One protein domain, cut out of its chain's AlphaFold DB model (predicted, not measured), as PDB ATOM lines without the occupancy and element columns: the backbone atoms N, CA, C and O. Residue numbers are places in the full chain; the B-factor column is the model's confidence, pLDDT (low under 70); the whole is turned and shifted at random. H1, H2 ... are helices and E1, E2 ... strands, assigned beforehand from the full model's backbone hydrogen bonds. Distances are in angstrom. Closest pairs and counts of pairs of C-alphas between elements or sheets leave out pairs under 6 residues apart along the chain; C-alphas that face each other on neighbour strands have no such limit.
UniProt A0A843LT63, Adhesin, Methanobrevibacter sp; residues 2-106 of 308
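What this domain is: This is residues 2 to 106 of the 308 residues of the protein "Adhesin" of Methanobrevibacter sp (UniProt A0A843LT63). With little regular structure, the domain winds in stacked turns, a short three-sided solenoid: E2, E5 and E7, in that order, make one wall, E1 and E4 another, E3 and E6 the third, with H1 packed on E6. The 105 printed residues hold seven named strands, then one helix; the class is mostly strand, the sheets parallel, with 32 residues in named elements. The whole is compact, radius of gyration of the C-alphas 13.1 A, spanning 42 by 27 by 26 A.

How they stand to each other: E5, residues 44 to 46, has neighbours E2, residues 18 to 20, with N 19 and O 44 2.8 A apart, and E7, residues 72 to 75, with N 45 and O 72 2.8 A apart. E1, residues 11 to 15, pairs with E4, residues 37 to 41: N 12 and O 37, 2.8 A. E3, residues 31 to 33, pairs with E6, residues 56 to 58: N 33 and O 57, 2.8 A. The closest C-alphas of E6 and H1, residues 84 to 89, are Phe 56 and Leu 86, 6.0 A. In H1, 1 of 2 O i to N i+4 pairs is within hydrogen-bond range.

Where its parts are: E1, 13.3 A, begins at C-alpha 11 (-1.503, -9.490, -43.072); H1, 9.8 A, ends at C-alpha 89 (2.232, 7.121, -41.110).

The domain as a whole: The printed part has no cut; E6 to E7 is a long link. Residues under pLDDT 70 include 2 to 10.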
ATOM      1  N   TYR A   2     -10.369  -6.935 -59.855       32.22
ATOM      2  CA  TYR A   2      -9.208  -6.121 -59.478       32.22
ATOM      3  C   TYR A   2      -7.946  -6.868 -59.904       32.22
ATOM      4  O   TYR A   2      -7.809  -8.061 -59.637       32.22
ATOM      5  N   VAL A   3      -7.072  -6.173 -60.626       35.62
ATOM      6  CA  VAL A   3      -5.850  -6.724 -61.209       35.62
ATOM      7  C   VAL A   3      -4.913  -7.186 -60.089       35.62
ATOM      8  O   VAL A   3      -4.533  -6.409 -59.216       35.62
ATOM      9  N   TYR A   4      -4.579  -8.476 -60.126       36.66
ATOM     10  CA  TYR A   4      -3.634  -9.161 -59.247       36.66
ATOM     11  C   TYR A   4      -2.207  -8.676 -59.538       36.66
ATOM     12  O   TYR A   4      -1.491  -9.244 -60.358       36.66
ATOM     13  N   TYR A   5      -1.780  -7.624 -58.851       39.81
ATOM     14  CA  TYR A   5      -0.365  -7.442 -58.541       39.81
ATOM     15  C   TYR A   5      -0.078  -8.213 -57.249       39.81
ATOM     16  O   TYR A   5      -0.968  -8.321 -56.406       39.81
ATOM     17  N   GLY A   6       1.118  -8.793 -57.108       42.66
ATOM     18  CA  GLY A   6       1.535  -9.678 -56.004       42.66
ATOM     19  C   GLY A   6       1.621  -9.013 -54.621       42.66
ATOM     20  O   GLY A   6       2.603  -9.177 -53.906       42.66
ATOM     21  N   HIS A   7       0.613  -8.236 -54.248       48.56
ATOM     22  CA  HIS A   7       0.478  -7.586 -52.962       48.56
ATOM     23  C   HIS A   7      -0.075  -8.581 -51.944       48.56
ATOM     24  O   HIS A   7      -1.038  -9.301 -52.209       48.56
ATOM     25  N   THR A   8       0.504  -8.591 -50.745       51.88
ATOM     26  CA  THR A   8      -0.164  -9.216 -49.600       51.88
ATOM     27  C   THR A   8      -1.445  -8.426 -49.339       51.88
ATOM     28  O   THR A   8      -1.382  -7.210 -49.206       51.88
ATOM     29  N   GLN A   9      -2.608  -9.078 -49.332       54.16
ATOM     30  CA  GLN A   9      -3.894  -8.369 -49.231       54.16
ATOM     31  C   GLN A   9      -4.403  -8.233 -47.793       54.16
ATOM     32  O   GLN A   9      -5.201  -7.343 -47.523       54.16
ATOM     33  N   ASN A  10      -3.918  -9.075 -46.872       63.97
ATOM     34  CA  ASN A  10      -4.449  -9.144 -45.510       63.97
ATOM     35  C   ASN A  10      -3.391  -8.770 -44.469       63.97
ATOM     36  O   ASN A  10      -3.366  -7.638 -43.999       63.97
ATOM     37  N   ASN A  11      -2.505  -9.702 -44.114       71.69
ATOM     38  CA  ASN A  11      -1.503  -9.490 -43.072       71.69
ATOM     39  C   ASN A  11      -0.140 -10.013 -43.534       71.69
ATOM     40  O   ASN A  11      -0.055 -11.122 -44.063       71.69
ATOM     41  N   LEU A  12       0.913  -9.242 -43.284       79.44
ATOM     42  CA  LEU A  12       2.305  -9.634 -43.469       79.44
ATOM     43  C   LEU A  12       3.001  -9.618 -42.112       79.44
ATOM     44  O   LEU A  12       3.033  -8.590 -41.444       79.44
ATOM     45  N   ASN A  13       3.588 -10.749 -41.731       77.88
ATOM     46  CA  ASN A  13       4.352 -10.867 -40.498       77.88
ATOM     47  C   ASN A  13       5.795 -11.250 -40.828       77.88
ATOM     48  O   ASN A  13       6.028 -12.257 -41.495       77.88
ATOM     49  N   ILE A  14       6.749 -10.463 -40.346       79.75
ATOM     50  CA  ILE A  14       8.181 -10.670 -40.546       79.75
ATOM     51  C   ILE A  14       8.857 -10.681 -39.180       79.75
ATOM     52  O   ILE A  14       8.684  -9.772 -38.368       79.75
ATOM     53  N   PHE A  15       9.652 -11.717 -38.939       81.19
ATOM     54  CA  PHE A  15      10.378 -11.894 -37.691       81.19
ATOM     55  C   PHE A  15      11.814 -12.295 -37.976       81.19
ATOM     56  O   PHE A  15      12.084 -12.976 -38.967       81.19
ATOM     57  N   ASN A  16      12.720 -11.917 -37.078       79.56
ATOM     58  CA  ASN A  16      14.098 -12.400 -37.057       79.56
ATOM     59  C   ASN A  16      14.827 -12.253 -38.399       79.56
ATOM     60  O   ASN A  16      15.536 -13.154 -38.843       79.56
ATOM     61  N   SER A  17      14.581 -11.138 -39.080       81.81
ATOM     62  CA  SER A  17      15.026 -10.916 -40.453       81.81
ATOM     63  C   SER A  17      15.941  -9.701 -40.546       81.81
ATOM     64  O   SER A  17      15.903  -8.805 -39.704       81.81
ATOM     65  N   THR A  18      16.757  -9.651 -41.596       85.19
ATOM     66  CA  THR A  18      17.489  -8.441 -41.981       85.19
ATOM     67  C   THR A  18      16.962  -7.973 -43.330       85.19
ATOM     68  O   THR A  18      17.044  -8.705 -44.312       85.19
ATOM     69  N   ILE A  19      16.417  -6.759 -43.367       87.19
ATOM     70  CA  ILE A  19      15.923  -6.091 -44.571       87.19
ATOM     71  C   ILE A  19      16.832  -4.898 -44.807       87.19
ATOM     72  O   ILE A  19      16.822  -3.937 -44.029       87.19
ATOM     73  N   SER A  20      17.647  -4.969 -45.853       86.69
ATOM     74  CA  SER A  20      18.694  -3.977 -46.047       86.69
ATOM     75  C   SER A  20      19.015  -3.655 -47.488       86.69
ATOM     76  O   SER A  20      18.918  -4.524 -48.349       86.69
ATOM     77  N   ASN A  21      19.515  -2.435 -47.698       80.69
ATOM     78  CA  ASN A  21      20.024  -1.940 -48.980       80.69
ATOM     79  C   ASN A  21      18.994  -1.984 -50.115       80.69
ATOM     80  O   ASN A  21      19.356  -2.077 -51.286       80.69
ATOM     81  N   ASN A  22      17.710  -1.914 -49.774       81.25
ATOM     82  CA  ASN A  22      16.661  -1.792 -50.771       81.25
ATOM     83  C   ASN A  22      16.542  -0.333 -51.225       81.25
ATOM     84  O   ASN A  22      16.641   0.593 -50.414       81.25
ATOM     85  N   LEU A  23      16.308  -0.142 -52.523       79.62
ATOM     86  CA  LEU A  23      16.021   1.152 -53.127       79.62
ATOM     87  C   LEU A  23      14.614   1.112 -53.727       79.62
ATOM     88  O   LEU A  23      14.373   0.424 -54.717       79.62
ATOM     89  N   GLY A  24      13.684   1.843 -53.120       73.44
ATOM     90  CA  GLY A  24      12.359   2.060 -53.692       73.44
ATOM     91  C   GLY A  24      12.470   2.919 -54.951       73.44
ATOM     92  O   GLY A  24      13.277   3.838 -54.988       73.44
ATOM     93  N   LEU A  25      11.662   2.637 -55.976       73.50
ATOM     94  CA  LEU A  25      11.653   3.420 -57.223       73.50
ATOM     95  C   LEU A  25      11.213   4.872 -56.989       73.50
ATOM     96  O   LEU A  25      11.836   5.802 -57.488       73.50
ATOM     97  N   GLU A  26      10.168   5.063 -56.188       73.31
ATOM     98  CA  GLU A  26       9.688   6.391 -55.783       73.31
ATOM     99  C   GLU A  26       9.538   6.490 -54.262       73.31
ATOM    100  O   GLU A  26       9.972   7.466 -53.649       73.31
ATOM    101  N   ALA A  27       8.969   5.448 -53.653       79.19
ATOM    102  CA  ALA A  27       8.603   5.395 -52.247       79.19
ATOM    103  C   ALA A  27       8.836   4.006 -51.648       79.19
ATOM    104  O   ALA A  27       8.903   3.013 -52.372       79.19
ATOM    105  N   GLY A  28       8.875   3.935 -50.317       76.81
ATOM    106  CA  GLY A  28       8.816   2.676 -49.584       76.81
ATOM    107  C   GLY A  28      10.080   1.845 -49.721       76.81
ATOM    108  O   GLY A  28      10.008   0.674 -50.078       76.81
ATOM    109  N   GLY A  29      11.230   2.461 -49.436       79.12
ATOM    110  CA  GLY A  29      12.539   1.827 -49.583       79.12
ATOM    111  C   GLY A  29      12.642   0.459 -48.914       79.12
ATOM    112  O   GLY A  29      13.143  -0.473 -49.520       79.12
ATOM    113  N   ALA A  30      12.141   0.321 -47.686       84.56
ATOM    114  CA  ALA A  30      11.983  -0.968 -47.016       84.56
ATOM    115  C   ALA A  30      10.611  -1.585 -47.310       84.56
ATOM    116  O   ALA A  30      10.515  -2.781 -47.575       84.56
ATOM    117  N   PHE A  31       9.552  -0.772 -47.240       84.44
ATOM    118  CA  PHE A  31       8.184  -1.232 -47.446       84.44
ATOM    119  C   PHE A  31       7.327  -0.189 -48.151       84.44
ATOM    120  O   PHE A  31       7.249   0.961 -47.718       84.44
ATOM    121  N   TYR A  32       6.604  -0.641 -49.172       80.75
ATOM    122  CA  TYR A  32       5.505   0.084 -49.795       80.75
ATOM    123  C   TYR A  32       4.200  -0.682 -49.567       80.75
ATOM    124  O   TYR A  32       4.022  -1.791 -50.077       80.75
ATOM    125  N   LEU A  33       3.298  -0.117 -48.766       78.00
ATOM    126  CA  LEU A  33       2.078  -0.789 -48.334       78.00
ATOM    127  C   LEU A  33       0.865  -0.309 -49.124       78.00
ATOM    128  O   LEU A  33       0.512   0.864 -49.093       78.00
ATOM    129  N   GLY A  34       0.194  -1.235 -49.806       71.75
ATOM    130  CA  GLY A  34      -1.098  -0.964 -50.438       71.75
ATOM    131  C   GLY A  34      -2.223  -0.966 -49.404       71.75
ATOM    132  O   GLY A  34      -2.793   0.073 -49.092       71.75
ATOM    133  N   SER A  35      -2.510  -2.151 -48.865       70.31
ATOM    134  CA  SER A  35      -3.657  -2.400 -47.979       70.31
ATOM    135  C   SER A  35      -3.396  -3.455 -46.894       70.31
ATOM    136  O   SER A  35      -4.294  -3.773 -46.120       70.31
ATOM    137  N   ALA A  36      -2.181  -4.008 -46.818       69.62
ATOM    138  CA  ALA A  36      -1.841  -5.046 -45.849       69.62
ATOM    139  C   ALA A  36      -1.559  -4.459 -44.466       69.62
ATOM    140  O   ALA A  36      -0.791  -3.506 -44.361       69.62
ATOM    141  N   ASN A  37      -2.036  -5.103 -43.404       75.12
ATOM    142  CA  ASN A  37      -1.467  -4.861 -42.082       75.12
ATOM    143  C   ASN A  37      -0.097  -5.526 -41.986       75.12
ATOM    144  O   ASN A  37       0.111  -6.618 -42.521       75.12
ATOM    145  N   VAL A  38       0.835  -4.889 -41.284       80.81
ATOM    146  CA  VAL A  38       2.220  -5.357 -41.231       80.81
ATOM    147  C   VAL A  38       2.713  -5.437 -39.799       80.81
ATOM    148  O   VAL A  38       2.649  -4.466 -39.052       80.81
ATOM    149  N   VAL A  39       3.269  -6.586 -39.434       82.75
ATOM    150  CA  VAL A  39       4.028  -6.762 -38.199       82.75
ATOM    151  C   VAL A  39       5.459  -7.109 -38.572       82.75
ATOM    152  O   VAL A  39       5.704  -8.110 -39.238       82.75
ATOM    153  N   VAL A  40       6.415  -6.294 -38.138       85.19
ATOM    154  CA  VAL A  40       7.848  -6.578 -38.286       85.19
ATOM    155  C   VAL A  40       8.472  -6.483 -36.917       85.19
ATOM    156  O   VAL A  40       8.468  -5.403 -36.341       85.19
ATOM    157  N   HIS A  41       8.974  -7.576 -36.364       82.88
ATOM    158  CA  HIS A  41       9.538  -7.589 -35.011       82.88
ATOM    159  C   HIS A  41      10.888  -8.292 -35.009       82.88
ATOM    160  O   HIS A  41      11.163  -9.149 -35.853       82.88
ATOM    161  N   ASN A  42      11.721  -7.951 -34.026       79.19
ATOM    162  CA  ASN A  42      13.041  -8.538 -33.818       79.19
ATOM    163  C   ASN A  42      13.839  -8.595 -35.120       79.19
ATOM    164  O   ASN A  42      14.378  -9.631 -35.464       79.19
ATOM    165  N   SER A  43      13.834  -7.526 -35.905       86.00
ATOM    166  CA  SER A  43      14.461  -7.501 -37.223       86.00
ATOM    167  C   SER A  43      15.418  -6.318 -37.346       86.00
ATOM    168  O   SER A  43      15.327  -5.341 -36.599       86.00
ATOM    169  N   ASN A  44      16.352  -6.413 -38.287       85.88
ATOM    170  CA  ASN A  44      17.254  -5.331 -38.665       85.88
ATOM    171  C   ASN A  44      16.713  -4.650 -39.927       85.88
ATOM    172  O   ASN A  44      16.561  -5.307 -40.956       85.88
ATOM    173  N   LEU A  45      16.458  -3.345 -39.868       88.75
ATOM    174  CA  LEU A  45      16.052  -2.525 -41.009       88.75
ATOM    175  C   LEU A  45      17.127  -1.482 -41.286       88.75
ATOM    176  O   LEU A  45      17.258  -0.503 -40.557       88.75
ATOM    177  N   VAL A  46      17.934  -1.728 -42.316       87.44
ATOM    178  CA  VAL A  46      19.233  -1.062 -42.464       87.44
ATOM    179  C   VAL A  46      19.419  -0.525 -43.874       87.44
ATOM    180  O   VAL A  46      19.365  -1.279 -44.837       87.44
ATOM    181  N   ASN A  47      19.703   0.770 -44.012       81.44
ATOM    182  CA  ASN A  47      20.086   1.385 -45.293       81.44
ATOM    183  C   ASN A  47      19.070   1.185 -46.428       81.44
ATOM    184  O   ASN A  47      19.440   1.098 -47.597       81.44
ATOM    185  N   ASN A  48      17.787   1.114 -46.095       84.25
ATOM    186  CA  ASN A  48      16.733   1.119 -47.098       84.25
ATOM    187  C   ASN A  48      16.412   2.574 -47.463       84.25
ATOM    188  O   ASN A  48      16.335   3.417 -46.573       84.25
ATOM    189  N   LYS A  49      16.265   2.878 -48.754       81.06
ATOM    190  CA  LYS A  49      16.145   4.252 -49.266       81.06
ATOM    191  C   LYS A  49      15.036   4.358 -50.304       81.06
ATOM    192  O   LYS A  49      14.757   3.388 -51.001       81.06
ATOM    193  N   ALA A  50      14.440   5.535 -50.455       79.62
ATOM    194  CA  ALA A  50      13.627   5.863 -51.621       79.62
ATOM    195  C   ALA A  50      13.900   7.316 -52.072       79.62
ATOM    196  O   ALA A  50      14.173   8.159 -51.218       79.62
ATOM    197  N   PRO A  51      13.878   7.615 -53.387       70.06
ATOM    198  CA  PRO A  51      14.229   8.933 -53.919       70.06
ATOM    199  C   PRO A  51      13.264  10.055 -53.541       70.06
ATOM    200  O   PRO A  51      13.693  11.188 -53.346       70.06
ATOM    201  N   ARG A  52      11.959   9.764 -53.492       64.56
ATOM    202  CA  ARG A  52      10.922  10.793 -53.323       64.56
ATOM    203  C   ARG A  52      10.296  10.779 -51.939       64.56
ATOM    204  O   ARG A  52       9.964  11.833 -51.410       64.56
ATOM    205  N   ASP A  53      10.125   9.587 -51.389       66.44
ATOM    206  CA  ASP A  53       9.329   9.350 -50.194       66.44
ATOM    207  C   ASP A  53      10.086   8.539 -49.134       66.44
ATOM    208  O   ASP A  53      11.259   8.196 -49.243       66.44
ATOM    209  N   ALA A  54       9.355   8.243 -48.071       75.31
ATOM    210  CA  ALA A  54       9.737   7.471 -46.908       75.31
ATOM    211  C   ALA A  54      10.389   6.101 -47.186       75.31
ATOM    212  O   ALA A  54       9.983   5.371 -48.095       75.31
ATOM    213  N   THR A  55      11.287   5.674 -46.287       78.75
ATOM    214  CA  THR A  55      11.728   4.271 -46.155       78.75
ATOM    215  C   THR A  55      10.545   3.335 -45.933       78.75
ATOM    216  O   THR A  55      10.558   2.185 -46.368       78.75
ATOM    217  N   PHE A  56       9.488   3.837 -45.303       82.31
ATOM    218  CA  PHE A  56       8.241   3.118 -45.121       82.31
ATOM    219  C   PHE A  56       7.085   3.967 -45.646       82.31
ATOM    220  O   PHE A  56       6.767   5.010 -45.084       82.31
ATOM    221  N   SER A  57       6.449   3.531 -46.728       80.12
ATOM    222  CA  SER A  57       5.372   4.276 -47.378       80.12
ATOM    223  C   SER A  57       4.105   3.442 -47.471       80.12
ATOM    224  O   SER A  57       4.152   2.213 -47.483       80.12
ATOM    225  N   ALA A  58       2.965   4.120 -47.523       77.69
ATOM    226  CA  ALA A  58       1.660   3.501 -47.660       77.69
ATOM    227  C   ALA A  58       0.794   4.304 -48.632       77.69
ATOM    228  O   ALA A  58       0.716   5.528 -48.515       77.69
ATOM    229  N   PHE A  59       0.135   3.603 -49.556       74.75
ATOM    230  CA  PHE A  59      -0.801   4.179 -50.515       74.75
ATOM    231  C   PHE A  59      -2.095   4.636 -49.828       74.75
ATOM    232  O   PHE A  59      -2.473   5.797 -49.956       74.75
ATOM    233  N   ASP A  60      -2.739   3.760 -49.044       71.75
ATOM    234  CA  ASP A  60      -3.917   4.102 -48.239       71.75
ATOM    235  C   ASP A  60      -3.628   3.970 -46.737       71.75
ATOM    236  O   ASP A  60      -3.635   2.885 -46.169       71.75
ATOM    237  N   LYS A  61      -3.431   5.097 -46.051       72.44
ATOM    238  CA  LYS A  61      -3.145   5.113 -44.605       72.44
ATOM    239  C   LYS A  61      -4.384   4.882 -43.728       72.44
ATOM    240  O   LYS A  61      -4.250   4.690 -42.520       72.44
ATOM    241  N   SER A  62      -5.595   4.930 -44.286       68.31
ATOM    242  CA  SER A  62      -6.826   4.979 -43.487       68.31
ATOM    243  C   SER A  62      -7.206   3.630 -42.859       68.31
ATOM    244  O   SER A  62      -7.723   3.604 -41.735       68.31
ATOM    245  N   HIS A  63      -6.857   2.517 -43.509       67.38
ATOM    246  CA  HIS A  63      -7.207   1.151 -43.083       67.38
ATOM    247  C   HIS A  63      -6.012   0.308 -42.632       67.38
ATOM    248  O   HIS A  63      -6.147  -0.889 -42.406       67.38
ATOM    249  N   LEU A  64      -4.849   0.936 -42.490       74.00
ATOM    250  CA  LEU A  64      -3.583   0.245 -42.319       74.00
ATOM    251  C   LEU A  64      -3.162   0.198 -40.845       74.00
ATOM    252  O   LEU A  64      -3.187   1.211 -40.141       74.00
ATOM    253  N   TYR A  65      -2.766  -0.988 -40.386       75.06
ATOM    254  CA  TYR A  65      -2.126  -1.196 -39.092       75.06
ATOM    255  C   TYR A  65      -0.692  -1.668 -39.289       75.06
ATOM    256  O   TYR A  65      -0.451  -2.671 -39.963       75.06
ATOM    257  N   VAL A  66       0.259  -0.972 -38.667       79.25
ATOM    258  CA  VAL A  66       1.664  -1.384 -38.685       79.25
ATOM    259  C   VAL A  66       2.203  -1.460 -37.260       79.25
ATOM    260  O   VAL A  66       2.124  -0.512 -36.478       79.25
ATOM    261  N   ASP A  67       2.783  -2.603 -36.921       80.44
ATOM    262  CA  ASP A  67       3.523  -2.807 -35.684       80.44
ATOM    263  C   ASP A  67       4.965  -3.187 -36.019       80.44
ATOM    264  O   ASP A  67       5.277  -4.326 -36.354       80.44
ATOM    265  N   ALA A  68       5.843  -2.198 -35.936       81.56
ATOM    266  CA  ALA A  68       7.262  -2.299 -36.235       81.56
ATOM    267  C   ALA A  68       8.126  -1.965 -35.006       81.56
ATOM    268  O   ALA A  68       9.225  -1.404 -35.113       81.56
ATOM    269  N   ARG A  69       7.615  -2.297 -33.817       80.38
ATOM    270  CA  ARG A  69       8.359  -2.229 -32.558       80.38
ATOM    271  C   ARG A  69       9.423  -3.321 -32.493       80.38
ATOM    272  O   ARG A  69       9.363  -4.321 -33.196       80.38
ATOM    273  N   TYR A  70      10.370  -3.139 -31.580       83.69
ATOM    274  CA  TYR A  70      11.419  -4.110 -31.274       83.69
ATOM    275  C   TYR A  70      12.273  -4.463 -32.493       83.69
ATOM    276  O   TYR A  70      12.645  -5.611 -32.685       83.69
ATOM    277  N   ASN A  71      12.602  -3.467 -33.311       86.25
ATOM    278  CA  ASN A  71      13.540  -3.623 -34.415       86.25
ATOM    279  C   ASN A  71      14.760  -2.739 -34.215       86.25
ATOM    280  O   ASN A  71      14.682  -1.688 -33.567       86.25
ATOM    281  N   TYR A  72      15.870  -3.165 -34.803       87.00
ATOM    282  CA  TYR A  72      17.029  -2.318 -35.007       87.00
ATOM    283  C   TYR A  72      16.867  -1.541 -36.313       87.00
ATOM    284  O   TYR A  72      16.482  -2.117 -37.328       87.00
ATOM    285  N   TRP A  73      17.180  -0.248 -36.284       87.38
ATOM    286  CA  TRP A  73      17.068   0.632 -37.443       87.38
ATOM    287  C   TRP A  73      18.393   1.320 -37.732       87.38
ATOM    288  O   TRP A  73      19.037   1.823 -36.814       87.38
ATOM    289  N   GLU A  74      18.767   1.401 -39.002       86.62
ATOM    290  CA  GLU A  74      19.755   2.367 -39.470       86.62
ATOM    291  C   GLU A  74      19.173   3.161 -40.631       86.62
ATOM    292  O   GLU A  74      18.717   2.587 -41.623       86.62
ATOM    293  N   SER A  75      19.230   4.485 -40.517       76.44
ATOM    294  CA  SER A  75      18.799   5.385 -41.576       76.44
ATOM    295  C   SER A  75      19.800   6.514 -41.771       76.44
ATOM    296  O   SER A  75      20.321   7.073 -40.805       76.44
ATOM    297  N   ASN A  76      20.102   6.831 -43.034       69.62
ATOM    298  CA  ASN A  76      21.030   7.897 -43.430       69.62
ATOM    299  C   ASN A  76      22.365   7.876 -42.658       69.62
ATOM    300  O   ASN A  76      22.840   8.902 -42.174       69.62
ATOM    301  N   GLY A  77      22.947   6.684 -42.489       69.50
ATOM    302  CA  GLY A  77      24.212   6.489 -41.772       69.50
ATOM    303  C   GLY A  77      24.121   6.605 -40.244       69.50
ATOM    304  O   GLY A  77      25.124   6.404 -39.558       69.50
ATOM    305  N   LYS A  78      22.939   6.892 -39.682       75.94
ATOM    306  CA  LYS A  78      22.701   6.913 -38.235       75.94
ATOM    307  C   LYS A  78      22.274   5.534 -37.752       75.94
ATOM    308  O   LYS A  78      21.257   4.992 -38.176       75.94
ATOM    309  N   LYS A  79      23.056   4.992 -36.823       84.69
ATOM    310  CA  LYS A  79      22.867   3.658 -36.249       84.69
ATOM    311  C   LYS A  79      21.881   3.662 -35.088       84.69
ATOM    312  O   LYS A  79      21.969   4.513 -34.207       84.69
ATOM    313  N   GLY A  80      20.992   2.673 -35.051       75.81
ATOM    314  CA  GLY A  80      19.983   2.504 -33.998       75.81
ATOM    315  C   GLY A  80      18.854   3.537 -34.032       75.81
ATOM    316  O   GLY A  80      18.140   3.685 -33.040       75.81
ATOM    317  N   VAL A  81      18.708   4.269 -35.139       80.38
ATOM    318  CA  VAL A  81      17.744   5.358 -35.281       80.38
ATOM    319  C   VAL A  81      16.943   5.158 -36.570       80.38
ATOM    320  O   VAL A  81      17.545   5.054 -37.641       80.38
ATOM    321  N   PRO A  82      15.603   5.091 -36.489       79.25
ATOM    322  CA  PRO A  82      14.759   5.139 -37.673       79.25
ATOM    323  C   PRO A  82      14.774   6.533 -38.300       79.25
ATOM    324  O   PRO A  82      14.984   7.522 -37.599       79.25
ATOM    325  N   ASP A  83      14.492   6.633 -39.596       79.50
ATOM    326  CA  ASP A  83      14.132   7.935 -40.165       79.50
ATOM    327  C   ASP A  83      12.761   8.415 -39.680       79.50
ATOM    328  O   ASP A  83      11.917   7.656 -39.195       79.50
ATOM    329  N   ASP A  84      12.535   9.713 -39.879       76.62
ATOM    330  CA  ASP A  84      11.290  10.396 -39.528       76.62
ATOM    331  C   ASP A  84      10.077   9.841 -40.288       76.62
ATOM    332  O   ASP A  84       8.929   9.986 -39.869       76.62
ATOM    333  N   SER A  85      10.338   9.158 -41.401       73.06
ATOM    334  CA  SER A  85       9.331   8.638 -42.311       73.06
ATOM    335  C   SER A  85       8.426   7.585 -41.668       73.06
ATOM    336  O   SER A  85       7.235   7.515 -41.971       73.06
ATOM    337  N   LEU A  86       8.959   6.864 -40.681       72.38
ATOM    338  CA  LEU A  86       8.204   5.921 -39.869       72.38
ATOM    339  C   LEU A  86       7.118   6.628 -39.044       72.38
ATOM    340  O   LEU A  86       6.005   6.132 -38.907       72.38
ATOM    341  N   PHE A  87       7.379   7.829 -38.539       71.06
ATOM    342  CA  PHE A  87       6.410   8.550 -37.708       71.06
ATOM    343  C   PHE A  87       5.325   9.261 -38.537       71.06
ATOM    344  O   PHE A  87       4.267   9.599 -38.010       71.06
ATOM    345  N   ASN A  88       5.532   9.406 -39.850       64.50
ATOM    346  CA  ASN A  88       4.624  10.100 -40.776       64.50
ATOM    347  C   ASN A  88       3.462   9.237 -41.297       64.50
ATOM    348  O   ASN A  88       2.706   9.639 -42.195       64.50
ATOM    349  N   LEU A  89       3.313   8.030 -40.759       67.50
ATOM    350  CA  LEU A  89       2.232   7.121 -41.110       67.50
ATOM    351  C   LEU A  89       1.029   7.204 -40.144       67.50
ATOM    352  O   LEU A  89       0.020   6.540 -40.371       67.50
ATOM    353  N   GLY A  90       1.098   8.071 -39.127       66.44
ATOM    354  CA  GLY A  90      -0.019   8.416 -38.242       66.44
ATOM    355  C   GLY A  90      -0.229   7.471 -37.051       66.44
ATOM    356  O   GLY A  90       0.542   6.544 -36.805       66.44
ATOM    357  N   ASP A  91      -1.309   7.712 -36.306       64.31
ATOM    358  CA  ASP A  91      -1.554   7.161 -34.960       64.31
ATOM    359  C   ASP A  91      -1.769   5.639 -34.903       64.31
ATOM    360  O   ASP A  91      -1.753   5.032 -33.830       64.31
ATOM    361  N   LYS A  92      -1.974   4.991 -36.055       64.06
ATOM    362  CA  LYS A  92      -2.208   3.543 -36.151       64.06
ATOM    363  C   LYS A  92      -0.919   2.728 -36.214       64.06
ATOM    364  O   LYS A  92      -0.983   1.514 -36.418       64.06
ATOM    365  N   ILE A  93       0.236   3.374 -36.031       68.69
ATOM    366  CA  ILE A  93       1.531   2.744 -36.246       68.69
ATOM    367  C   ILE A  93       2.430   2.824 -35.019       68.69
ATOM    368  O   ILE A  93       2.634   3.873 -34.410       68.69
ATOM    369  N   LYS A  94       2.987   1.669 -34.650       73.00
ATOM    370  CA  LYS A  94       3.838   1.514 -33.473       73.00
ATOM    371  C   LYS A  94       5.263   1.178 -33.894       73.00
ATOM    372  O   LYS A  94       5.502   0.104 -34.424       73.00
ATOM    373  N   PHE A  95       6.215   2.058 -33.584       77.62
ATOM    374  CA  PHE A  95       7.649   1.824 -33.835       77.62
ATOM    375  C   PHE A  95       8.493   1.720 -32.567       77.62
ATOM    376  O   PHE A  95       9.600   1.193 -32.599       77.62
ATOM    377  N   LYS A  96       7.989   2.213 -31.430       74.81
ATOM    378  CA  LYS A  96       8.697   2.149 -30.148       74.81
ATOM    379  C   LYS A  96       8.127   1.063 -29.235       74.81
ATOM    380  O   LYS A  96       6.906   0.926 -29.154       74.81
ATOM    381  N   PRO A  97       8.988   0.346 -28.496       76.38
ATOM    382  CA  PRO A  97      10.424   0.610 -28.322       76.38
ATOM    383  C   PRO A  97      11.290   0.094 -29.485       76.38
ATOM    384  O   PRO A  97      10.852  -0.749 -30.256       76.38
ATOM    385  N   LEU A  98      12.520   0.608 -29.590       79.94
ATOM    386  CA  LEU A  98      13.521   0.202 -30.584       79.94
ATOM    387  C   LEU A  98      14.574  -0.706 -29.940       79.94
ATOM    388  O   LEU A  98      14.885  -0.550 -28.753       79.94
ATOM    389  N   ILE A  99      15.173  -1.599 -30.728       81.81
ATOM    390  CA  ILE A  99      16.392  -2.311 -30.335       81.81
ATOM    391  C   ILE A  99      17.588  -1.392 -30.601       81.81
ATOM    392  O   ILE A  99      17.685  -0.761 -31.650       81.81
ATOM    393  N   LYS A 100      18.499  -1.295 -29.627       77.31
ATOM    394  CA  LYS A 100      19.619  -0.334 -29.654       77.31
ATOM    395  C   LYS A 100      20.836  -0.807 -30.451       77.31
ATOM    396  O   LYS A 100      21.693   0.005 -30.782       77.31
ATOM    397  N   SER A 101      20.932  -2.101 -30.732       80.31
ATOM    398  CA  SER A 101      22.083  -2.728 -31.381       80.31
ATOM    399  C   SER A 101      21.645  -3.643 -32.512       80.31
ATOM    400  O   SER A 101      20.600  -4.283 -32.414       80.31
ATOM    401  N   PHE A 102      22.479  -3.744 -33.546       83.19
ATOM    402  CA  PHE A 102      22.272  -4.692 -34.633       83.19
ATOM    403  C   PHE A 102      22.115  -6.111 -34.077       83.19
ATOM    404  O   PHE A 102      22.896  -6.546 -33.224       83.19
ATOM    405  N   ILE A 103      21.092  -6.824 -34.540       79.25
ATOM    406  CA  ILE A 103      20.790  -8.176 -34.086       79.25
ATOM    407  C   ILE A 103      21.639  -9.149 -34.891       79.25
ATOM    408  O   ILE A 103      21.498  -9.250 -36.109       79.25
ATOM    409  N   ASN A 104      22.526  -9.864 -34.205       78.81
ATOM    410  CA  ASN A 104      23.324 -10.908 -34.824       78.81
ATOM    411  C   ASN A 104      22.590 -12.250 -34.722       78.81
ATOM    412  O   ASN A 104      22.430 -12.802 -33.630       78.81
ATOM    413  N   TRP A 105      22.152 -12.767 -35.868       71.94
ATOM    414  CA  TRP A 105      21.557 -14.092 -35.971       71.94
ATOM    415  C   TRP A 105      22.672 -15.126 -35.981       71.94
ATOM    416  O   TRP A 105      23.290 -15.396 -37.007       71.94
ATOM    417  N   THR A 106      22.946 -15.712 -34.822       57.28
ATOM    418  CA  THR A 106      23.797 -16.897 -34.780       57.28
ATOM    419  C   THR A 106      22.966 -18.089 -35.232       57.28
ATOM    420  O   THR A 106      21.998 -18.475 -34.580       57.28
TER     421      THR A 106